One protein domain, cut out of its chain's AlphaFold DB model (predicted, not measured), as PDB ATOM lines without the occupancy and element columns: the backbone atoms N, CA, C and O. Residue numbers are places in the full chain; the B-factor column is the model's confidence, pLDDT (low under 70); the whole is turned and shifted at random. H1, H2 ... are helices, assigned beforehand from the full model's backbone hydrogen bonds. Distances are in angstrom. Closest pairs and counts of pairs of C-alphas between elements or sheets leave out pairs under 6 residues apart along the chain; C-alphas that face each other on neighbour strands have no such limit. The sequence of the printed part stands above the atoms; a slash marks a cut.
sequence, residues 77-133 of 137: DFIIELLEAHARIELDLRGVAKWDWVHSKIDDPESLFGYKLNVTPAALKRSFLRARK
ATOM      1  N   ASP A  77     115.930  93.007  75.703       78.12
ATOM      2  CA  ASP A  77     114.866  92.034  75.453       78.12
ATOM      3  C   ASP A  77     115.340  90.589  75.628       78.12
ATOM      4  O   ASP A  77     114.619  89.790  76.217       78.12
ATOM      5  N   PHE A  78     116.551  90.264  75.161       82.00
ATOM      6  CA  PHE A  78     117.133  88.931  75.328       82.00
ATOM      7  C   PHE A  78     117.351  88.591  76.808       82.00
ATOM      8  O   PHE A  78     117.086  87.473  77.238       82.00
ATOM      9  N   ILE A  79     117.776  89.564  77.615       83.31
ATOM     10  CA  ILE A  79     117.948  89.373  79.064       83.31
ATOM     11  C   ILE A  79     116.599  89.149  79.748       83.31
ATOM     12  O   ILE A  79     116.473  88.246  80.572       83.31
ATOM     13  N   ILE A  80     115.577  89.937  79.395       86.06
ATOM     14  CA  ILE A  80     114.222  89.752  79.934       86.06
ATOM     15  C   ILE A  80     113.679  88.368  79.557       86.06
ATOM     16  O   ILE A  80     113.068  87.711  80.394       86.06
ATOM     17  N   GLU A  81     113.922  87.911  78.327       87.62
ATOM     18  CA  GLU A  81     113.523  86.584  77.854       87.62
ATOM     19  C   GLU A  81     114.214  85.460  78.637       87.62
ATOM     20  O   GLU A  81     113.547  84.538  79.106       87.62
ATOM     21  N   LEU A  82     115.525  85.577  78.861       87.94
ATOM     22  CA  LEU A  82     116.298  84.623  79.658       87.94
ATOM     23  C   LEU A  82     115.775  84.533  81.102       87.94
ATOM     24  O   LEU A  82     115.577  83.441  81.633       87.94
ATOM     25  N   LEU A  83     115.532  85.683  81.736       87.50
ATOM     26  CA  LEU A  83     115.023  85.750  83.105       87.50
ATOM     27  C   LEU A  83     113.589  85.214  83.205       87.50
ATOM     28  O   LEU A  83     113.260  84.529  84.170       87.50
ATOM     29  N   GLU A  84     112.739  85.484  82.214       90.62
ATOM     30  CA  GLU A  84     111.381  84.936  82.153       90.62
ATOM     31  C   GLU A  84     111.390  83.411  82.027       90.62
ATOM     32  O   GLU A  84     110.645  82.742  82.749       90.62
ATOM     33  N   ALA A  85     112.259  82.868  81.170       87.50
ATOM     34  CA  ALA A  85     112.433  81.430  81.006       87.50
ATOM     35  C   ALA A  85     112.940  80.776  82.298       87.50
ATOM     36  O   ALA A  85     112.371  79.776  82.731       87.50
ATOM     37  N   HIS A  86     113.937  81.368  82.961       87.94
ATOM     38  CA  HIS A  86     114.451  80.872  84.239       87.94
ATOM     39  C   HIS A  86     113.375  80.886  85.331       87.94
ATOM     40  O   HIS A  86     113.146  79.879  85.995       87.94
ATOM     41  N   ALA A  87     112.650  82.000  85.471       88.44
ATOM     42  CA  ALA A  87     111.578  82.114  86.451       88.44
ATOM     43  C   ALA A  87     110.470  81.075  86.226       88.44
ATOM     44  O   ALA A  87     109.886  80.587  87.189       88.44
ATOM     45  N   ARG A  88     110.185  80.721  84.968       87.44
ATOM     46  CA  ARG A  88     109.169  79.724  84.621       87.44
ATOM     47  C   ARG A  88     109.655  78.281  84.776       87.44
ATOM     48  O   ARG A  88     108.874  77.451  85.218       87.44
ATOM     49  N   ILE A  89     110.869  77.967  84.330       87.00
ATOM     50  CA  ILE A  89     111.366  76.584  84.235       87.00
ATOM     51  C   ILE A  89     112.007  76.149  85.550       87.00
ATOM     52  O   ILE A  89     111.666  75.096  86.071       87.00
ATOM     53  N   GLU A  90     112.897  76.974  86.095       90.12
ATOM     54  CA  GLU A  90     113.697  76.620  87.271       90.12
ATOM     55  C   GLU A  90     112.975  76.962  88.580       90.12
ATOM     56  O   GLU A  90     113.147  76.272  89.580       90.12
ATOM     57  N   LEU A  91     112.155  78.022  88.586       86.38
ATOM     58  CA  LEU A  91     111.476  78.511  89.795       86.38
ATOM     59  C   LEU A  91     109.950  78.273  89.807       86.38
ATOM     60  O   LEU A  91     109.306  78.609  90.798       86.38
ATOM     61  N   ASP A  92     109.368  77.755  88.714       90.62
ATOM     62  CA  ASP A  92     107.912  77.584  88.478       90.62
ATOM     63  C   ASP A  92     107.046  78.802  88.876       90.62
ATOM     64  O   ASP A  92     105.878  78.698  89.259       90.62
ATOM     65  N   LEU A  93     107.597  80.012  88.755       90.38
ATOM     66  CA  LEU A  93     106.875  81.247  89.037       90.38
ATOM     67  C   LEU A  93     105.938  81.602  87.882       90.38
ATOM     68  O   LEU A  93     106.283  81.550  86.697       90.38
ATOM     69  N   ARG A  94     104.728  82.051  88.231       88.81
ATOM     70  CA  ARG A  94     103.679  82.416  87.267       88.81
ATOM     71  C   ARG A  94     103.055  83.767  87.588       88.81
ATOM     72  O   ARG A  94     103.257  84.338  88.655       88.81
ATOM     73  N   GLY A  95     102.277  84.277  86.631       87.06
ATOM     74  CA  GLY A  95     101.455  85.469  86.834       87.06
ATOM     75  C   GLY A  95     102.268  86.676  87.301       87.06
ATOM     76  O   GLY A  95     103.271  87.011  86.678       87.06
ATOM     77  N   VAL A  96     101.799  87.329  88.364       87.94
ATOM     78  CA  VAL A  96     102.406  88.537  88.952       87.94
ATOM     79  C   VAL A  96     103.765  88.228  89.586       87.94
ATOM     80  O   VAL A  96     104.745  88.869  89.220       87.94
ATOM     81  N   ALA A  97     103.855  87.166  90.393       88.06
ATOM     82  CA  ALA A  97     105.080  86.758  91.090       88.06
ATOM     83  C   ALA A  97     106.283  86.562  90.153       88.06
ATOM     84  O   ALA A  97     107.401  86.961  90.473       88.06
ATOM     85  N   LYS A  98     106.054  86.013  88.952       91.94
ATOM     86  CA  LYS A  98     107.099  85.907  87.924       91.94
ATOM     87  C   LYS A  98     107.670  87.274  87.544       91.94
ATOM     88  O   LYS A  98     108.880  87.439  87.459       91.94
ATOM     89  N   TRP A  99     106.800  88.244  87.271       90.12
ATOM     90  CA  TRP A  99     107.220  89.558  86.785       90.12
ATOM     91  C   TRP A  99     107.842  90.417  87.878       90.12
ATOM     92  O   TRP A  99     108.738  91.194  87.561       90.12
ATOM     93  N   ASP A 100     107.438  90.229  89.132       90.44
ATOM     94  CA  ASP A 100     108.094  90.859  90.280       90.44
ATOM     95  C   ASP A 100     109.519  90.324  90.454       90.44
ATOM     96  O   ASP A 100     110.460  91.098  90.617       90.44
ATOM     97  N   TRP A 101     109.716  89.008  90.311       90.69
ATOM     98  CA  TRP A 101     111.053  88.418  90.349       90.69
ATOM     99  C   TRP A 101     111.926  88.902  89.186       90.69
ATOM    100  O   TRP A 101     113.044  89.363  89.413       90.69
ATOM    101  N   VAL A 102     111.420  88.870  87.946       88.19
ATOM    102  CA  VAL A 102     112.175  89.356  86.777       88.19
ATOM    103  C   VAL A 102     112.533  90.834  86.948       88.19
ATOM    104  O   VAL A 102     113.667  91.222  86.678       88.19
ATOM    105  N   HIS A 103     111.596  91.655  87.432       88.06
ATOM    106  CA  HIS A 103     111.848  93.061  87.738       88.06
ATOM    107  C   HIS A 103     112.949  93.222  88.788       88.06
ATOM    108  O   HIS A 103     113.906  93.946  88.521       88.06
ATOM    109  N   SER A 104     112.895  92.470  89.892       87.38
ATOM    110  CA  SER A 104     113.921  92.512  90.940       87.38
ATOM    111  C   SER A 104     115.322  92.164  90.441       87.38
ATOM    112  O   SER A 104     116.289  92.692  90.961       87.38
ATOM    113  N   LYS A 105     115.460  91.311  89.418       86.62
ATOM    114  CA  LYS A 105     116.770  90.947  88.845       86.62
ATOM    115  C   LYS A 105     117.315  91.973  87.863       86.62
ATOM    116  O   LYS A 105     118.520  91.997  87.599       86.62
ATOM    117  N   ILE A 106     116.438  92.797  87.307       81.56
ATOM    118  CA  ILE A 106     116.816  93.836  86.357       81.56
ATOM    119  C   ILE A 106     117.097  95.145  87.087       81.56
ATOM    120  O   ILE A 106     118.128  95.749  86.838       81.56
ATOM    121  N   ASP A 107     116.221  95.545  88.008       79.75
ATOM    122  CA  ASP A 107     116.312  96.813  88.744       79.75
ATOM    123  C   ASP A 107     117.287  96.758  89.938       79.75
ATOM    124  O   ASP A 107     117.398  97.713  90.705       79.75
ATOM    125  N   ASP A 108     118.009  95.643  90.090       74.75
ATOM    126  CA  ASP A 108     119.046  95.459  91.102       74.75
ATOM    127  C   ASP A 108     120.297  96.294  90.750       74.75
ATOM    128  O   ASP A 108     120.891  96.097  89.683       74.75
ATOM    129  N   PRO A 109     120.737  97.219  91.626       66.81
ATOM    130  CA  PRO A 109     121.976  97.973  91.448       66.81
ATOM    131  C   PRO A 109     123.226  97.098  91.284       66.81
ATOM    132  O   PRO A 109     124.195  97.551  90.678       66.81
ATOM    133  N   GLU A 110     123.205  95.873  91.813       66.44
ATOM    134  CA  GLU A 110     124.279  94.879  91.702       66.44
ATOM    135  C   GLU A 110     124.066  93.901  90.535       66.44
ATOM    136  O   GLU A 110     124.866  92.985  90.326       66.44
ATOM    137  N   SER A 111     123.008  94.091  89.734       65.69
ATOM    138  CA  SER A 111     122.710  93.232  88.592       65.69
ATOM    139  C   SER A 111     123.891  93.180  87.626       65.69
ATOM    140  O   SER A 111     124.318  94.195  87.069       65.69
ATOM    141  N   LEU A 112     124.355  91.964  87.329       59.59
ATOM    142  CA  LEU A 112     125.388  91.704  86.319       59.59
ATOM    143  C   LEU A 112     124.989  92.184  84.912       59.59
ATOM    144  O   LEU A 112     125.839  92.269  84.025       59.59
ATOM    145  N   PHE A 113     123.706  92.493  84.703       64.94
ATOM    146  CA  PHE A 113     123.168  92.995  83.444       64.94
ATOM    147  C   PHE A 113     123.185  94.530  83.344       64.94
ATOM    148  O   PHE A 113     123.054  95.050  82.240       64.94
ATOM    149  N   GLY A 114     123.379  95.258  84.452       56.03
ATOM    150  CA  GLY A 114     123.637  96.706  84.457       56.03
ATOM    151  C   GLY A 114     122.468  97.619  84.049       56.03
ATOM    152  O   GLY A 114     122.689  98.791  83.752       56.03
ATOM    153  N   TYR A 115     121.229  97.122  84.022       64.25
ATOM    154  CA  TYR A 115     120.065  97.890  83.569       64.25
ATOM    155  C   TYR A 115     119.277  98.501  84.738       64.25
ATOM    156  O   TYR A 115     118.237  97.976  85.117       64.25
ATOM    157  N   LYS A 116     119.678  99.672  85.251       63.78
ATOM    158  CA  LYS A 116     118.751 100.486  86.065       63.78
ATOM    159  C   LYS A 116     117.658 101.041  85.164       63.78
ATOM    160  O   LYS A 116     117.900 101.970  84.394       63.78
ATOM    161  N   LEU A 117     116.472 100.447  85.220       65.75
ATOM    162  CA  LEU A 117     115.386 100.822  84.322       65.75
ATOM    163  C   LEU A 117     114.395 101.794  84.955       65.75
ATOM    164  O   LEU A 117     113.685 102.441  84.193       65.75
ATOM    165  N   ASN A 118     114.335 101.932  86.290       69.31
ATOM    166  CA  ASN A 118     113.301 102.738  86.962       69.31
ATOM    167  C   ASN A 118     111.895 102.443  86.383       69.31
ATOM    168  O   ASN A 118     111.085 103.342  86.150       69.31
ATOM    169  N   VAL A 119     111.619 101.174  86.068       77.31
ATOM    170  CA  VAL A 119     110.349 100.720  85.481       77.31
ATOM    171  C   VAL A 119     109.611  99.853  86.476       77.31
ATOM    172  O   VAL A 119     110.226  99.134  87.241       77.31
ATOM    173  N   THR A 120     108.283  99.853  86.428       83.94
ATOM    174  CA  THR A 120     107.476  98.927  87.232       83.94
ATOM    175  C   THR A 120     107.412  97.530  86.592       83.94
ATOM    176  O   THR A 120     107.522  97.422  85.361       83.94
ATOM    177  N   PRO A 121     107.130  96.456  87.362       85.50
ATOM    178  CA  PRO A 121     106.925  95.106  86.819       85.50
ATOM    179  C   PRO A 121     105.888  95.054  85.683       85.50
ATOM    180  O   PRO A 121     106.083  94.404  84.652       85.50
ATOM    181  N   ALA A 122     104.793  95.811  85.815       84.06
ATOM    182  CA  ALA A 122     103.754  95.897  84.790       84.06
ATOM    183  C   ALA A 122     104.245  96.579  83.499       84.06
ATOM    184  O   ALA A 122     103.894  96.151  82.395       84.06
ATOM    185  N   ALA A 123     105.057  97.636  83.614       83.50
ATOM    186  CA  ALA A 123     105.664  98.295  82.460       83.50
ATOM    187  C   ALA A 123     106.663  97.372  81.748       83.50
ATOM    188  O   ALA A 123     106.639  97.284  80.519       83.50
ATOM    189  N   LEU A 124     107.460  96.624  82.515       83.81
ATOM    190  CA  LEU A 124     108.398  95.629  82.004       83.81
ATOM    191  C   LEU A 124     107.683  94.533  81.198       83.81
ATOM    192  O   LEU A 124     108.022  94.302  80.036       83.81
ATOM    193  N   LYS A 125     106.626  93.938  81.766       87.06
ATOM    194  CA  LYS A 125     105.784  92.939  81.089       87.06
ATOM    195  C   LYS A 125     105.204  93.470  79.774       87.06
ATOM    196  O   LYS A 125     105.251  92.783  78.757       87.06
ATOM    197  N   ARG A 126     104.653  94.693  79.775       86.00
ATOM    198  CA  ARG A 126     104.078  95.308  78.563       86.00
ATOM    199  C   ARG A 126     105.130  95.531  77.480       86.00
ATOM    200  O   ARG A 126     104.857  95.236  76.321       86.00
ATOM    201  N   SER A 127     106.307  96.034  77.853       80.56
ATOM    202  CA  SER A 127     107.423  96.242  76.925       80.56
ATOM    203  C   SER A 127     107.849  94.927  76.272       80.56
ATOM    204  O   SER A 127     107.928  94.851  75.049       80.56
ATOM    205  N   PHE A 128     108.032  93.878  77.078       83.62
ATOM    206  CA  PHE A 128     108.412  92.549  76.599       83.62
ATOM    207  C   PHE A 128     107.388  91.955  75.624       83.62
ATOM    208  O   PHE A 128     107.748  91.482  74.549       83.62
ATOM    209  N   LEU A 129     106.097  92.006  75.969       86.31
ATOM    210  CA  LEU A 129     105.039  91.462  75.112       86.31
ATOM    211  C   LEU A 129     104.909  92.225  73.788       86.31
ATOM    212  O   LEU A 129     104.667  91.600  72.758       86.31
ATOM    213  N   ARG A 130     105.101  93.553  73.793       83.00
ATOM    214  CA  ARG A 130     105.139  94.352  72.556       83.00
ATOM    215  C   ARG A 130     106.315  93.943  71.671       83.00
ATOM    216  O   ARG A 130     106.093  93.649  70.506       83.00
ATOM    217  N   ALA A 131     107.520  93.849  72.238       80.50
ATOM    218  CA  ALA A 131     108.716  93.444  71.501       80.50
ATOM    219  C   ALA A 131     108.576  92.040  70.888       80.50
ATOM    220  O   ALA A 131     108.929  91.836  69.729       80.50
ATOM    221  N   ARG A 132     107.997  91.080  71.624       81.38
ATOM    222  CA  ARG A 132     107.704  89.738  71.090       81.38
ATOM    223  C   ARG A 132     106.691  89.755  69.950       81.38
ATOM    224  O   ARG A 132     106.876  89.006  69.002       81.38
ATOM    225  N   LYS A 133     105.642  90.580  70.040       81.12
ATOM    226  CA  LYS A 133     104.638  90.692  68.974       81.12
ATOM    227  C   LYS A 133     105.263  91.233  67.684       81.12
ATOM    228  O   LYS A 133     105.078  90.627  66.643       81.12
TER     229      LYS A 133
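Overview. This is residues 77 to 133 of the 137 residues of an uncharacterized protein of Methylorubrum populi (UniProt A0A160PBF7). Three helices cross one another in a small rounded cluster, each touching the other two: H1 and H2 cross near their middles, and H3 runs from the middle of H2 to the first residues of H1. A long loop, residues 107 to 120, leads from H2 back to H3. The 57 printed residues hold H1, H2 and H3 in that order and no named strand: all helix, compact, with a radius of gyration of the C-alphas of 10.5 A and spans of 25 by 25 by 19 A.

Arrangement. H1, residues 77 to 89, touches H2, residues 95 to 106, at a steep tilt of 51 degrees, opposite ways; their closest C-alphas, of Leu 83 and Val 102, are 5.9 A apart. H3, residues 121 to 133, touches H2 with residues 121 to 125 alone, about perpendicular at 85 degrees; the closest C-alphas are those of His 103 and Pro 121, 5.4 A. H3 touches H1 with residues 128 to 131 alone, only just about perpendicular at 72 degrees; the closest C-alphas are those of Asp 77 and Phe 128, 6.6 A. Every O i to N i+4 pair is within hydrogen-bond range in H1 and H3, and 7 of 8 in H2.

Along the chain. H1 begins at C-alpha 77 (114.866, 92.034, 75.453) and is 18.1 A long, H2 17.5 A, and H3 18.5 A, ending at C-alpha 133 (104.638, 90.692, 68.974).

Size, cuts and confidence. The two C-alphas farthest apart, of Glu 110 and Lys 133, are 30.3 A apart. The printed part has no cut; the link H1 to H2 is tight, H2 to H3 long. Residues 109 to 118 have pLDDT under 70.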